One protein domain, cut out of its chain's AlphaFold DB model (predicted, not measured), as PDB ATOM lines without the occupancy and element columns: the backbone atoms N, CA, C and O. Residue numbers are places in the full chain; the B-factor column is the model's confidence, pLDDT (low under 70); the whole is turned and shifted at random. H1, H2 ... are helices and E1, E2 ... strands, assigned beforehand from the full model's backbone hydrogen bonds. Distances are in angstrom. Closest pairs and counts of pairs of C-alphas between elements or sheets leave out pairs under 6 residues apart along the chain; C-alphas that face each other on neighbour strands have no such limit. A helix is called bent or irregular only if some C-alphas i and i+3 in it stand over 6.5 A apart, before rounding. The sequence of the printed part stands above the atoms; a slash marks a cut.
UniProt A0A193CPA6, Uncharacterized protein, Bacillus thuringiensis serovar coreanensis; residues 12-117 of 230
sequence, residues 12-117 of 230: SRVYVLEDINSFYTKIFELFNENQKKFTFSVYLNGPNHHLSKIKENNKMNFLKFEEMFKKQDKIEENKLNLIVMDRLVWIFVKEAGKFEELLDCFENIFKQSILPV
ATOM      1  N   SER A  12      23.767 -40.595   8.265       92.31
ATOM      2  CA  SER A  12      23.887 -39.160   8.454       92.31
ATOM      3  C   SER A  12      22.591 -38.522   8.922       92.31
ATOM      4  O   SER A  12      21.512 -38.944   8.519       92.31
ATOM      5  N   ARG A  13      22.701 -37.452   9.707       95.00
ATOM      6  CA  ARG A  13      21.594 -36.536  10.001       95.00
ATOM      7  C   ARG A  13      21.848 -35.181   9.360       95.00
ATOM      8  O   ARG A  13      22.969 -34.668   9.423       95.00
ATOM      9  N   VAL A  14      20.817 -34.599   8.751       95.50
ATOM     10  CA  VAL A  14      20.932 -33.338   8.000       95.50
ATOM     11  C   VAL A  14      20.165 -32.212   8.681       95.50
ATOM     12  O   VAL A  14      19.012 -32.382   9.083       95.50
ATOM     13  N   TYR A  15      20.792 -31.041   8.778       95.50
ATOM     14  CA  TYR A  15      20.205 -29.856   9.397       95.50
ATOM     15  C   TYR A  15      20.504 -28.595   8.591       95.50
ATOM     16  O   TYR A  15      21.525 -28.493   7.908       95.50
ATOM     17  N   VAL A  16      19.632 -27.603   8.733       93.25
ATOM     18  CA  VAL A  16      19.870 -26.216   8.333       93.25
ATOM     19  C   VAL A  16      20.504 -25.458   9.495       93.25
ATOM     20  O   VAL A  16      20.062 -25.570  10.635       93.25
ATOM     21  N   LEU A  17      21.506 -24.637   9.191       90.56
ATOM     22  CA  LEU A  17      22.060 -23.630  10.087       90.56
ATOM     23  C   LEU A  17      21.128 -22.407  10.116       90.56
ATOM     24  O   LEU A  17      21.056 -21.621   9.158       90.56
ATOM     25  N   GLU A  18      20.411 -22.244  11.226       89.81
ATOM     26  CA  GLU A  18      19.559 -21.077  11.485       89.81
ATOM     27  C   GLU A  18      20.362 -19.925  12.111       89.81
ATOM     28  O   GLU A  18      20.155 -18.771  11.741       89.81
ATOM     29  N   ASP A  19      21.354 -20.230  12.957       88.06
ATOM     30  CA  ASP A  19      22.323 -19.254  13.471       88.06
ATOM     31  C   ASP A  19      23.758 -19.735  13.227       88.06
ATOM     32  O   ASP A  19      24.373 -20.433  14.040       88.06
ATOM     33  N   ILE A  20      24.295 -19.328  12.077       83.69
ATOM     34  CA  ILE A  20      25.641 -19.677  11.615       83.69
ATOM     35  C   ILE A  20      26.711 -19.197  12.608       83.69
ATOM     36  O   ILE A  20      27.668 -19.921  12.878       83.69
ATOM     37  N   ASN A  21      26.570 -17.992  13.169       82.56
ATOM     38  CA  ASN A  21      27.592 -17.443  14.062       82.56
ATOM     39  C   ASN A  21      27.625 -18.212  15.384       82.56
ATOM     40  O   ASN A  21      28.704 -18.581  15.843       82.56
ATOM     41  N   SER A  22      26.455 -18.480  15.970       86.69
ATOM     42  CA  SER A  22      26.342 -19.267  17.201       86.69
ATOM     43  C   SER A  22      26.849 -20.697  17.004       86.69
ATOM     44  O   SER A  22      27.650 -21.174  17.809       86.69
ATOM     45  N   PHE A  23      26.489 -21.340  15.883       90.19
ATOM     46  CA  PHE A  23      26.984 -22.671  15.525       90.19
ATOM     47  C   PHE A  23      28.514 -22.724  15.533       90.19
ATOM     48  O   PHE A  23      29.119 -23.535  16.235       90.19
ATOM     49  N   TYR A  24      29.152 -21.821  14.787       84.19
ATOM     50  CA  TYR A  24      30.602 -21.804  14.675       84.19
ATOM     51  C   TYR A  24      31.274 -21.456  16.006       84.19
ATOM     52  O   TYR A  24      32.183 -22.177  16.406       84.19
ATOM     53  N   THR A  25      30.811 -20.429  16.729       83.38
ATOM     54  CA  THR A  25      31.323 -20.087  18.072       83.38
ATOM     55  C   THR A  25      31.343 -21.305  18.990       83.38
ATOM     56  O   THR A  25      32.373 -21.597  19.597       83.38
ATOM     57  N   LYS A  26      30.255 -22.076  19.015       86.88
ATOM     58  CA  LYS A  26      30.136 -23.245  19.883       86.88
ATOM     59  C   LYS A  26      31.033 -24.405  19.456       86.88
ATOM     60  O   LYS A  26      31.635 -25.061  20.300       86.88
ATOM     61  N   ILE A  27      31.210 -24.612  18.150       86.50
ATOM     62  CA  ILE A  27      32.228 -25.535  17.625       86.50
ATOM     63  C   ILE A  27      33.630 -25.152  18.130       86.50
ATOM     64  O   ILE A  27      34.402 -26.025  18.525       86.50
ATOM     65  N   PHE A  28      33.967 -23.857  18.160       80.62
ATOM     66  CA  PHE A  28      35.262 -23.403  18.676       80.62
ATOM     67  C   PHE A  28      35.415 -23.610  20.175       80.62
ATOM     68  O   PHE A  28      36.491 -24.012  20.611       80.62
ATOM     69  N   GLU A  29      34.374 -23.332  20.954       82.25
ATOM     70  CA  GLU A  29      34.361 -23.599  22.394       82.25
ATOM     71  C   GLU A  29      34.658 -25.076  22.661       82.25
ATOM     72  O   GLU A  29      35.610 -25.378  23.375       82.25
ATOM     73  N   LEU A  30      33.967 -25.989  21.972       82.88
ATOM     74  CA  LEU A  30      34.185 -27.430  22.121       82.88
ATOM     75  C   LEU A  30      35.585 -27.902  21.704       82.88
ATOM     76  O   LEU A  30      36.078 -28.886  22.244       82.88
ATOM     77  N   PHE A  31      36.243 -27.232  20.753       78.81
ATOM     78  CA  PHE A  31      37.635 -27.550  20.418       78.81
ATOM     79  C   PHE A  31      38.636 -27.073  21.477       78.81
ATOM     80  O   PHE A  31      39.711 -27.660  21.598       78.81
ATOM     81  N   ASN A  32      38.317 -26.003  22.211       75.06
ATOM     82  CA  ASN A  32      39.195 -25.435  23.240       75.06
ATOM     83  C   ASN A  32      38.963 -26.068  24.614       75.06
ATOM     84  O   ASN A  32      39.881 -26.150  25.432       75.06
ATOM     85  N   GLU A  33      37.737 -26.502  24.882       70.88
ATOM     86  CA  GLU A  33      37.394 -27.229  26.086       70.88
ATOM     87  C   GLU A  33      37.833 -28.689  25.918       70.88
ATOM     88  O   GLU A  33      37.282 -29.437  25.122       70.88
ATOM     89  N   ASN A  34      38.800 -29.147  26.722       57.12
ATOM     90  CA  ASN A  34      39.177 -30.570  26.828       57.12
ATOM     91  C   ASN A  34      38.042 -31.457  27.413       57.12
ATOM     92  O   ASN A  34      38.302 -32.513  27.993       57.12
ATOM     93  N   GLN A  35      36.778 -31.034  27.316       54.28
ATOM     94  CA  GLN A  35      35.625 -31.711  27.889       54.28
ATOM     95  C   GLN A  35      35.067 -32.732  26.896       54.28
ATOM     96  O   GLN A  35      34.217 -32.460  26.053       54.28
ATOM     97  N   LYS A  36      35.585 -33.955  27.014       62.06
ATOM     98  CA  LYS A  36      35.208 -35.102  26.190       62.06
ATOM     99  C   LYS A  36      33.826 -35.635  26.578       62.06
ATOM    100  O   LYS A  36      33.724 -36.515  27.427       62.06
ATOM    101  N   LYS A  37      32.773 -35.148  25.923       65.75
ATOM    102  CA  LYS A  37      31.574 -35.980  25.694       65.75
ATOM    103  C   LYS A  37      31.648 -36.712  24.357       65.75
ATOM    104  O   LYS A  37      31.154 -37.822  24.253       65.75
ATOM    105  N   PHE A  38      32.341 -36.131  23.378       71.06
ATOM    106  CA  PHE A  38      32.636 -36.757  22.097       71.06
ATOM    107  C   PHE A  38      33.799 -36.080  21.383       71.06
ATOM    108  O   PHE A  38      34.236 -34.995  21.765       71.06
ATOM    109  N   THR A  39      34.302 -36.731  20.334       77.00
ATOM    110  CA  THR A  39      35.272 -36.139  19.408       77.00
ATOM    111  C   THR A  39      34.607 -35.884  18.068       77.00
ATOM    112  O   THR A  39      33.693 -36.612  17.677       77.00
ATOM    113  N   PHE A  40      35.052 -34.851  17.356       80.75
ATOM    114  CA  PHE A  40      34.508 -34.563  16.040       80.75
ATOM    115  C   PHE A  40      35.539 -33.974  15.075       80.75
ATOM    116  O   PHE A  40      36.605 -33.498  15.467       80.75
ATOM    117  N   SER A  41      35.244 -34.048  13.781       83.75
ATOM    118  CA  SER A  41      35.985 -33.348  12.729       83.75
ATOM    119  C   SER A  41      35.039 -32.553  11.857       83.75
ATOM    120  O   SER A  41      33.937 -33.012  11.581       83.75
ATOM    121  N   VAL A  42      35.480 -31.368  11.433       85.62
ATOM    122  CA  VAL A  42      34.679 -30.474  10.596       85.62
ATOM    123  C   VAL A  42      35.311 -30.371   9.216       85.62
ATOM    124  O   VAL A  42      36.472 -29.982   9.078       85.62
ATOM    125  N   TYR A  43      34.531 -30.718   8.204       85.12
ATOM    126  CA  TYR A  43      34.864 -30.655   6.790       85.12
ATOM    127  C   TYR A  43      34.030 -29.562   6.131       85.12
ATOM    128  O   TYR A  43      32.827 -29.467   6.359       85.12
ATOM    129  N   LEU A  44      34.665 -28.737   5.306       82.12
ATOM    130  CA  LEU A  44      34.026 -27.568   4.711       82.12
ATOM    131  C   LEU A  44      33.969 -27.693   3.193       82.12
ATOM    132  O   LEU A  44      35.007 -27.881   2.551       82.12
ATOM    133  N   ASN A  45      32.775 -27.524   2.627       77.44
ATOM    134  CA  ASN A  45      32.534 -27.515   1.188       77.44
ATOM    135  C   ASN A  45      31.864 -26.197   0.767       77.44
ATOM    136  O   ASN A  45      30.641 -26.094   0.718       77.44
ATOM    137  N   GLY A  46      32.672 -25.165   0.510       66.44
ATOM    138  CA  GLY A  46      32.177 -23.860   0.075       66.44
ATOM    139  C   GLY A  46      33.094 -22.692   0.447       66.44
ATOM    140  O   GLY A  46      34.108 -22.872   1.132       66.44
ATOM    141  N   PRO A  47      32.769 -21.477  -0.022       55.78
ATOM    142  CA  PRO A  47      33.523 -20.280   0.307       55.78
ATOM    143  C   PRO A  47      33.315 -19.900   1.782       55.78
ATOM    144  O   PRO A  47      32.318 -19.305   2.179       55.78
ATOM    145  N   ASN A  48      34.298 -20.228   2.618       60.91
ATOM    146  CA  ASN A  48      34.246 -20.037   4.068       60.91
ATOM    147  C   ASN A  48      34.523 -18.590   4.509       60.91
ATOM    148  O   ASN A  48      35.334 -18.341   5.405       60.91
ATOM    149  N   HIS A  49      33.873 -17.612   3.882       55.25
ATOM    150  CA  HIS A  49      34.095 -16.193   4.169       55.25
ATOM    151  C   HIS A  49      33.873 -15.852   5.651       55.25
ATOM    152  O   HIS A  49      34.564 -14.991   6.198       55.25
ATOM    153  N   HIS A  50      32.992 -16.585   6.331       56.72
ATOM    154  CA  HIS A  50      32.707 -16.432   7.756       56.72
ATOM    155  C   HIS A  50      33.869 -16.867   8.671       56.72
ATOM    156  O   HIS A  50      34.059 -16.263   9.724       56.72
ATOM    157  N   LEU A  51      34.720 -17.816   8.248       61.62
ATOM    158  CA  LEU A  51      35.888 -18.273   9.024       61.62
ATOM    159  C   LEU A  51      36.992 -17.225   9.147       61.62
ATOM    160  O   LEU A  51      37.818 -17.310  10.054       61.62
ATOM    161  N   SER A  52      37.016 -16.222   8.265       55.94
ATOM    162  CA  SER A  52      37.953 -15.097   8.374       55.94
ATOM    163  C   SER A  52      37.769 -14.306   9.674       55.94
ATOM    164  O   SER A  52      38.734 -13.740  10.181       55.94
ATOM    165  N   LYS A  53      36.553 -14.321  10.242       54.91
ATOM    166  CA  LYS A  53      36.212 -13.671  11.514       54.91
ATOM    167  C   LYS A  53      36.588 -14.507  12.738       54.91
ATOM    168  O   LYS A  53      36.483 -14.011  13.857       54.91
ATOM    169  N   ILE A  54      37.025 -15.753  12.549       56.53
ATOM    170  CA  ILE A  54      37.434 -16.623  13.647       56.53
ATOM    171  C   ILE A  54      38.962 -16.664  13.782       56.53
ATOM    172  O   ILE A  54      39.697 -16.709  12.794       56.53
ATOM    173  N   LYS A  55      39.428 -16.654  15.043       56.16
ATOM    174  CA  LYS A  55      40.835 -16.731  15.457       56.16
ATOM    175  C   LYS A  55      41.605 -17.802  14.678       56.16
ATOM    176  O   LYS A  55      41.198 -18.960  14.597       56.16
ATOM    177  N   GLU A  56      42.763 -17.400  14.169       57.34
ATOM    178  CA  GLU A  56      43.613 -18.180  13.266       57.34
ATOM    179  C   GLU A  56      44.046 -19.538  13.844       57.34
ATOM    180  O   GLU A  56      44.036 -20.534  13.122       57.34
ATOM    181  N   ASN A  57      44.286 -19.613  15.158       57.91
ATOM    182  CA  ASN A  57      44.701 -20.842  15.848       57.91
ATOM    183  C   ASN A  57      43.683 -21.989  15.741       57.91
ATOM    184  O   ASN A  57      44.069 -23.150  15.832       57.91
ATOM    185  N   ASN A  58      42.404 -21.686  15.500       57.72
ATOM    186  CA  ASN A  58      41.364 -22.709  15.422       57.72
ATOM    187  C   ASN A  58      41.073 -23.171  13.990       57.72
ATOM    188  O   ASN A  58      40.371 -24.164  13.803       57.72
ATOM    189  N   LYS A  59      41.618 -22.490  12.969       62.41
ATOM    190  CA  LYS A  59      41.420 -22.869  11.558       62.41
ATOM    191  C   LYS A  59      41.990 -24.254  11.244       62.41
ATOM    192  O   LYS A  59      41.494 -24.908  10.338       62.41
ATOM    193  N   MET A  60      42.985 -24.722  12.004       63.81
ATOM    194  CA  MET A  60      43.613 -26.033  11.786       63.81
ATOM    195  C   MET A  60      42.675 -27.225  12.039       63.81
ATOM    196  O   MET A  60      42.922 -28.307  11.513       63.81
ATOM    197  N   ASN A  61      41.586 -27.034  12.792       69.06
ATOM    198  CA  ASN A  61      40.595 -28.086  13.062       69.06
ATOM    199  C   ASN A  61      39.535 -28.219  11.954       69.06
ATOM    200  O   ASN A  61      38.664 -29.087  12.027       69.06
ATOM    201  N   PHE A  62      39.613 -27.363  10.933       74.94
ATOM    202  CA  PHE A  62      38.713 -27.349   9.793       74.94
ATOM    203  C   PHE A  62      39.441 -27.870   8.564       74.94
ATOM    204  O   PHE A  62      40.443 -27.314   8.115       74.94
ATOM    205  N   LEU A  63      38.922 -28.959   8.021       78.44
ATOM    206  CA  LEU A  63      39.511 -29.666   6.900       78.44
ATOM    207  C   LEU A  63      38.771 -29.303   5.616       78.44
ATOM    208  O   LEU A  63      37.575 -28.997   5.622       78.44
ATOM    209  N   LYS A  64      39.472 -29.369   4.484       79.69
ATOM    210  CA  LYS A  64      38.800 -29.283   3.187       79.69
ATOM    211  C   LYS A  64      37.911 -30.508   2.984       79.69
ATOM    212  O   LYS A  64      38.275 -31.602   3.417       79.69
ATOM    213  N   PHE A  65      36.783 -30.340   2.298       79.19
ATOM    214  CA  PHE A  65      35.864 -31.434   1.980       79.19
ATOM    215  C   PHE A  65      36.567 -32.652   1.364       79.19
ATOM    216  O   PHE A  65      36.327 -33.783   1.781       79.19
ATOM    217  N   GLU A  66      37.520 -32.439   0.452       75.69
ATOM    218  CA  GLU A  66      38.229 -33.532  -0.218       75.69
ATOM    219  C   GLU A  66      39.122 -34.351   0.730       75.69
ATOM    220  O   GLU A  66      39.528 -35.468   0.398       75.69
ATOM    221  N   GLU A  67      39.454 -33.823   1.913       76.62
ATOM    222  CA  GLU A  67      40.192 -34.577   2.926       76.62
ATOM    223  C   GLU A  67      39.352 -35.649   3.608       76.62
ATOM    224  O   GLU A  67      39.930 -36.602   4.138       76.62
ATOM    225  N   MET A  68      38.022 -35.530   3.589       77.12
ATOM    226  CA  MET A  68      37.152 -36.546   4.171       77.12
ATOM    227  C   MET A  68      37.389 -37.899   3.504       77.12
ATOM    228  O   MET A  68      37.648 -38.880   4.190       77.12
ATOM    229  N   PHE A  69      37.463 -37.935   2.172       69.25
ATOM    230  CA  PHE A  69      37.682 -39.168   1.402       69.25
ATOM    231  C   PHE A  69      39.039 -39.816   1.648       69.25
ATOM    232  O   PHE A  69      39.202 -41.018   1.476       69.25
ATOM    233  N   LYS A  70      40.035 -39.028   2.062       69.12
ATOM    234  CA  LYS A  70      41.358 -39.551   2.430       69.12
ATOM    235  C   LYS A  70      41.375 -40.140   3.839       69.12
ATOM    236  O   LYS A  70      42.300 -40.875   4.181       69.12
ATOM    237  N   LYS A  71      40.405 -39.750   4.669       65.88
ATOM    238  CA  LYS A  71      40.306 -40.095   6.089       65.88
ATOM    239  C   LYS A  71      39.127 -41.023   6.389       65.88
ATOM    240  O   LYS A  71      39.042 -41.470   7.522       65.88
ATOM    241  N   GLN A  72      38.282 -41.336   5.404       63.56
ATOM    242  CA  GLN A  72      37.072 -42.147   5.561       63.56
ATOM    243  C   GLN A  72      37.390 -43.542   6.115       63.56
ATOM    244  O   GLN A  72      36.815 -43.932   7.121       63.56
ATOM    245  N   ASP A  73      38.436 -44.195   5.591       57.34
ATOM    246  CA  ASP A  73      38.951 -45.479   6.104       57.34
ATOM    247  C   ASP A  73      39.584 -45.401   7.515       57.34
ATOM    248  O   ASP A  73      40.084 -46.392   8.043       57.34
ATOM    249  N   LYS A  74      39.660 -44.207   8.115       56.75
ATOM    250  CA  LYS A  74      40.275 -43.946   9.430       56.75
ATOM    251  C   LYS A  74      39.297 -43.309  10.416       56.75
ATOM    252  O   LYS A  74      39.732 -42.744  11.421       56.75
ATOM    253  N   ILE A  75      38.002 -43.320  10.108       62.28
ATOM    254  CA  ILE A  75      36.984 -42.785  11.006       62.28
ATOM    255  C   ILE A  75      36.796 -43.773  12.160       62.28
ATOM    256  O   ILE A  75      36.405 -44.921  11.965       62.28
ATOM    257  N   GLU A  76      37.123 -43.316  13.367       65.38
ATOM    258  CA  GLU A  76      36.886 -44.057  14.604       65.38
ATOM    259  C   GLU A  76      35.386 -44.109  14.917       65.38
ATOM    260  O   GLU A  76      34.663 -43.152  14.649       65.38
ATOM    261  N   GLU A  77      34.937 -45.207  15.527       65.19
ATOM    262  CA  GLU A  77      33.527 -45.447  15.862       65.19
ATOM    263  C   GLU A  77      32.922 -44.302  16.694       65.19
ATOM    264  O   GLU A  77      31.854 -43.804  16.371       65.19
ATOM    265  N   ASN A  78      33.647 -43.763  17.676       65.81
ATOM    266  CA  ASN A  78      33.122 -42.743  18.601       65.81
ATOM    267  C   ASN A  78      33.325 -41.286  18.134       65.81
ATOM    268  O   ASN A  78      33.469 -40.373  18.960       65.81
ATOM    269  N   LYS A  79      33.397 -41.051  16.820       78.25
ATOM    270  CA  LYS A  79      33.708 -39.734  16.254       78.25
ATOM    271  C   LYS A  79      32.616 -39.232  15.317       78.25
ATOM    272  O   LYS A  79      32.304 -39.866  14.315       78.25
ATOM    273  N   LEU A  80      32.122 -38.023  15.587       85.00
ATOM    274  CA  LEU A  80      31.219 -37.314  14.679       85.00
ATOM    275  C   LEU A  80      31.998 -36.671  13.528       85.00
ATOM    276  O   LEU A  80      33.004 -35.986  13.738       85.00
ATOM    277  N   ASN A  81      31.510 -36.831  12.301       86.88
ATOM    278  CA  ASN A  81      32.085 -36.172  11.129       86.88
ATOM    279  C   ASN A  81      31.079 -35.161  10.597       86.88
ATOM    280  O   ASN A  81      30.032 -35.531  10.076       86.88
ATOM    281  N   LEU A  82      31.390 -33.880  10.765       89.81
ATOM    282  CA  LEU A  82      30.529 -32.787  10.355       89.81
ATOM    283  C   LEU A  82      30.958 -32.316   8.976       89.81
ATOM    284  O   LEU A  82      32.101 -31.895   8.804       89.81
ATOM    285  N   ILE A  83      30.044 -32.325   8.017       89.19
ATOM    286  CA  ILE A  83      30.242 -31.672   6.726       89.19
ATOM    287  C   ILE A  83      29.363 -30.437   6.689       89.19
ATOM    288  O   ILE A  83      28.141 -30.545   6.747       89.19
ATOM    289  N   VAL A  84      29.985 -29.269   6.570       88.44
ATOM    290  CA  VAL A  84      29.267 -28.010   6.388       88.44
ATOM    291  C   VAL A  84      29.330 -27.616   4.915       88.44
ATOM    292  O   VAL A  84      30.414 -27.428   4.355       88.44
ATOM    293  N   MET A  85      28.157 -27.525   4.297       86.38
ATOM    294  CA  MET A  85      27.944 -27.139   2.903       86.38
ATOM    295  C   MET A  85      27.040 -25.907   2.909       86.38
ATOM    296  O   MET A  85      25.837 -26.035   3.113       86.38
ATOM    297  N   ASP A  86      27.630 -24.718   2.780       81.88
ATOM    298  CA  ASP A  86      26.927 -23.435   2.941       81.88
ATOM    299  C   ASP A  86      26.104 -23.362   4.250       81.88
ATOM    300  O   ASP A  86      26.680 -23.271   5.341       81.88
ATOM    301  N   ARG A  87      24.769 -23.435   4.161       86.81
ATOM    302  CA  ARG A  87      23.846 -23.421   5.307       86.81
ATOM    303  C   ARG A  87      23.400 -24.809   5.760       86.81
ATOM    304  O   ARG A  87      22.576 -24.895   6.664       86.81
ATOM    305  N   LEU A  88      23.894 -25.880   5.154       91.12
ATOM    306  CA  LEU A  88      23.606 -27.247   5.565       91.12
ATOM    307  C   LEU A  88      24.744 -27.805   6.408       91.12
ATOM    308  O   LEU A  88      25.919 -27.648   6.077       91.12
ATOM    309  N   VAL A  89      24.384 -28.511   7.473       93.12
ATOM    310  CA  VAL A  89      25.308 -29.351   8.226       93.12
ATOM    311  C   VAL A  89      24.831 -30.791   8.175       93.12
ATOM    312  O   VAL A  89      23.677 -31.102   8.465       93.12
ATOM    313  N   TRP A  90      25.747 -31.664   7.789       93.38
ATOM    314  CA  TRP A  90      25.569 -33.102   7.794       93.38
ATOM    315  C   TRP A  90      26.412 -33.683   8.913       93.38
ATOM    316  O   TRP A  90      27.602 -33.380   9.002       93.38
ATOM    317  N   ILE A  91      25.813 -34.518   9.746       92.50
ATOM    318  CA  ILE A  91      26.502 -35.217  10.824       92.50
ATOM    319  C   ILE A  91      26.546 -36.682  10.451       92.50
ATOM    320  O   ILE A  91      25.499 -37.305  10.362       92.50
ATOM    321  N   PHE A  92      27.740 -37.219  10.243       89.06
ATOM    322  CA  PHE A  92      27.927 -38.606   9.851       89.06
ATOM    323  C   PHE A  92      28.507 -39.454  10.978       89.06
ATOM    324  O   PHE A  92      29.451 -39.033  11.664       89.06
ATOM    325  N   VAL A  93      27.996 -40.681  11.079       86.12
ATOM    326  CA  VAL A  93      28.474 -41.742  11.971       86.12
ATOM    327  C   VAL A  93      28.688 -43.040  11.195       86.12
ATOM    328  O   VAL A  93      28.157 -43.227  10.101       86.12
ATOM    329  N   LYS A  94      29.531 -43.918  11.743       78.31
ATOM    330  CA  LYS A  94      30.007 -45.117  11.048       78.31
ATOM    331  C   LYS A  94      28.938 -46.203  10.922       78.31
ATOM    332  O   LYS A  94      28.862 -46.839   9.886       78.31
ATOM    333  N   GLU A  95      28.113 -46.397  11.946       77.25
ATOM    334  CA  GLU A  95      27.128 -47.482  11.985       77.25
ATOM    335  C   GLU A  95      25.736 -46.942  12.292       77.25
ATOM    336  O   GLU A  95      25.560 -46.184  13.253       77.25
ATOM    337  N   ALA A  96      24.750 -47.356  11.497       76.25
ATOM    338  CA  ALA A  96      23.374 -46.901  11.656       76.25
ATOM    339  C   ALA A  96      22.772 -47.342  13.003       76.25
ATOM    340  O   ALA A  96      22.941 -48.484  13.440       76.25
ATOM    341  N   GLY A  97      22.083 -46.422  13.683       74.19
ATOM    342  CA  GLY A  97      21.378 -46.657  14.949       74.19
ATOM    343  C   GLY A  97      22.246 -46.950  16.182       74.19
ATOM    344  O   GLY A  97      21.703 -47.139  17.269       74.19
ATOM    345  N   LYS A  98      23.582 -46.994  16.065       78.75
ATOM    346  CA  LYS A  98      24.480 -47.258  17.209       78.75
ATOM    347  C   LYS A  98      24.908 -46.012  17.977       78.75
ATOM    348  O   LYS A  98      25.354 -46.123  19.117       78.75
ATOM    349  N   PHE A  99      24.794 -44.839  17.363       82.50
ATOM    350  CA  PHE A  99      25.351 -43.588  17.886       82.50
ATOM    351  C   PHE A  99      24.276 -42.573  18.289       82.50
ATOM    352  O   PHE A  99      24.546 -41.376  18.338       82.50
ATOM    353  N   GLU A 100      23.073 -43.045  18.617       85.00
ATOM    354  CA  GLU A 100      21.937 -42.214  19.033       85.00
ATOM    355  C   GLU A 100      22.288 -41.283  20.202       85.00
ATOM    356  O   GLU A 100      22.154 -40.071  20.079       85.00
ATOM    357  N   GLU A 101      22.872 -41.804  21.289       84.44
ATOM    358  CA  GLU A 101      23.262 -40.978  22.447       84.44
ATOM    359  C   GLU A 101      24.259 -39.865  22.080       84.44
ATOM    360  O   GLU A 101      24.231 -38.756  22.625       84.44
ATOM    361  N   LEU A 102      25.161 -40.164  21.145       85.44
ATOM    362  CA  LEU A 102      26.168 -39.235  20.656       85.44
ATOM    363  C   LEU A 102      25.526 -38.122  19.811       85.44
ATOM    364  O   LEU A 102      25.859 -36.944  19.985       85.44
ATOM    365  N   LEU A 103      24.598 -38.492  18.928       89.00
ATOM    366  CA  LEU A 103      23.834 -37.568  18.093       89.00
ATOM    367  C   LEU A 103      22.917 -36.686  18.952       89.00
ATOM    368  O   LEU A 103      22.943 -35.467  18.800       89.00
ATOM    369  N   ASP A 104      22.229 -37.255  19.939       88.88
ATOM    370  CA  ASP A 104      21.391 -36.518  20.890       88.88
ATOM    371  C   ASP A 104      22.209 -35.522  21.716       88.88
ATOM    372  O   ASP A 104      21.781 -34.392  21.974       88.88
ATOM    373  N   CYS A 105      23.416 -35.906  22.145       88.38
ATOM    374  CA  CYS A 105      24.308 -34.993  22.849       88.38
ATOM    375  C   CYS A 105      24.682 -33.797  21.966       88.38
ATOM    376  O   CYS A 105      24.635 -32.654  22.431       88.38
ATOM    377  N   PHE A 106      25.010 -34.050  20.697       89.88
ATOM    378  CA  PHE A 106      25.284 -32.998  19.729       89.88
ATOM    379  C   PHE A 106      24.061 -32.093  19.527       89.88
ATOM    380  O   PHE A 106      24.151 -30.881  19.722       89.88
ATOM    381  N   GLU A 107      22.901 -32.660  19.207       91.75
ATOM    382  CA  GLU A 107      21.672 -31.899  18.970       91.75
ATOM    383  C   GLU A 107      21.305 -31.017  20.163       91.75
ATOM    384  O   GLU A 107      21.006 -29.837  19.994       91.75
ATOM    385  N   ASN A 108      21.431 -31.526  21.390       91.06
ATOM    386  CA  ASN A 108      21.168 -30.749  22.599       91.06
ATOM    387  C   ASN A 108      22.110 -29.549  22.764       91.06
ATOM    388  O   ASN A 108      21.682 -28.473  23.199       91.06
ATOM    389  N   ILE A 109      23.388 -29.713  22.417       91.06
ATOM    390  CA  ILE A 109      24.373 -28.628  22.438       91.06
ATOM    391  C   ILE A 109      24.011 -27.570  21.390       91.06
ATOM    392  O   ILE A 109      24.094 -26.375  21.683       91.06
ATOM    393  N   PHE A 110      23.579 -27.988  20.201       92.44
ATOM    394  CA  PHE A 110      23.365 -27.114  19.047       92.44
ATOM    395  C   PHE A 110      21.898 -26.734  18.786       92.44
ATOM    396  O   PHE A 110      21.626 -26.049  17.806       92.44
ATOM    397  N   LYS A 111      20.960 -27.082  19.678       90.75
ATOM    398  CA  LYS A 111      19.496 -26.945  19.496       90.75
ATOM    399  C   LYS A 111      18.973 -25.560  19.096       90.75
ATOM    400  O   LYS A 111      17.849 -25.441  18.633       90.75
ATOM    401  N   GLN A 112      19.743 -24.501  19.346       91.12
ATOM    402  CA  GLN A 112      19.386 -23.121  18.982       91.12
ATOM    403  C   GLN A 112      19.971 -22.686  17.633       91.12
ATOM    404  O   GLN A 112      19.590 -21.645  17.110       91.12
ATOM    405  N   SER A 113      20.921 -23.446  17.093       92.94
ATOM    406  CA  SER A 113      21.699 -23.092  15.905       92.94
ATOM    407  C   SER A 113      21.375 -23.973  14.700       92.94
ATOM    408  O   SER A 113      21.641 -23.554  13.571       92.94
ATOM    409  N   ILE A 114      20.814 -25.165  14.926       94.12
ATOM    410  CA  ILE A 114      20.475 -26.139  13.884       94.12
ATOM    411  C   ILE A 114      18.983 -26.482  13.904       94.12
ATOM    412  O   ILE A 114      18.372 -26.542  14.969       94.12
ATOM    413  N   LEU A 115      18.418 -26.742  12.727       94.12
ATOM    414  CA  LEU A 115      17.047 -27.219  12.543       94.12
ATOM    415  C   LEU A 115      17.058 -28.455  11.630       94.12
ATOM    416  O   LEU A 115      17.645 -28.369  10.549       94.12
ATOM    417  N   PRO A 116      16.447 -29.593  12.014       95.44
ATOM    418  CA  PRO A 116      16.440 -30.792  11.178       95.44
ATOM    419  C   PRO A 116      15.744 -30.536   9.837       95.44
ATOM    420  O   PRO A 116      14.720 -29.855   9.769       95.44
ATOM    421  N   VAL A 117      16.301 -31.085   8.758       95.50
ATOM    422  CA  VAL A 117      15.684 -31.028   7.425       95.50
ATOM    423  C   VAL A 117      14.667 -32.155   7.295       95.50
ATOM    424  O   VAL A 117      15.050 -33.316   7.352       95.50
TER     425      VAL A 117
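This is residues 12 to 117 of the 230 residues of an uncharacterized protein of Bacillus thuringiensis serovar coreanensis (UniProt A0A193CPA6). A strongly twisted sheet of six strands runs through the domain, with H1 packed on one face and H4 on the opposite face. H5 packs on the sheet along E5, and the short helices H2 and H3, between E2 and E3, sit off the sheet. The printed part has 106 residues, with five named helices and six named strands in the order E1 H1 E2 H2 H3 E3 H4 E4 E5 H5 E6; the class is mixed. The mixed sheet runs E3 E2 E4 E5 E1 E6. The whole is compact, with a radius of gyration of the C-alphas of 13.1 A, and spans 36 by 31 by 29 A.

E2, residues 39 to 45, is parallel to its neighbours E3, residues 62 to 64, and E4, residues 79 to 85; N 63 and O 42, 2.9 A, and N 43 and O 82, 2.8 A, are within hydrogen-bond range. E4 forms a hairpin with E5, residues 88 to 93, with N 83 and O 90 at 2.8 A. E1, residues 12 to 17, is antiparallel to E5, with N 15 and O 89 at 2.9 A, and to E6, residues 114 to 116, with N 16 and O 115 at 2.8 A. H1, residues 20 to 32, is on the sheet at a height of 8.8 A. H4, residues 66 to 74, is on the opposite face at a height of 10.6 A and runs along E2 at 17 degrees on the local plane; their closest C-alphas, of Tyr 43 and Met 68, are 6.8 A apart. H5, residues 100 to 110, has a height of 7.8 A over the sheet and lies only just over E5, with 3 C-alphas falling on it. H1 and H5 are close but not clearly touching; their closest C-alphas, of Phe 23 and Phe 110, are 6.7 A apart. H3, residues 56 to 61, only just touches H1, with 3 pairs of C-alphas within 8 A, reached by residues 28 to 31 of H1 alone; the closest, of Phe 28 and Asn 58, are 7.0 A apart. H2, residues 49 to 53, is near H1. E2, H2, H3 and E3 form a strand-helix-strand unit, parallel neighbour strands joined through helices, with a right-handed crossover. Every O i to N i+4 pair is within range in H1 and H5, against 0 of 1 in H2, 0 of 2 in H3 and 2 of 5 in H4; their O i to N i+3 counts are 2 of 2, 2 of 3 and 3 of 6.

E1 begins at C-alpha 12, (23.887, -39.160, 8.454), and spans 15.7 A. H1 spans 18.8 A, E2 20.3 A, E4 19.2 A, E5 16.6 A, H5 15.2 A and H4 14.3 A. H4 is irregular, with C-alphas 70 and 73 7.4 A apart, and H3 only just, with 57 and 60 6.7 A apart. E6 ends at C-alpha 116, (16.440, -30.792, 11.178).

The C-alphas farthest apart, of Lys 53 and Gly 97, are 36.3 A apart. The printed part has no cut, and no link is long. The model's mean pLDDT over the printed part is 78.5; residues 34 to 37, 46 to 61 and 69 to 78 are under 70.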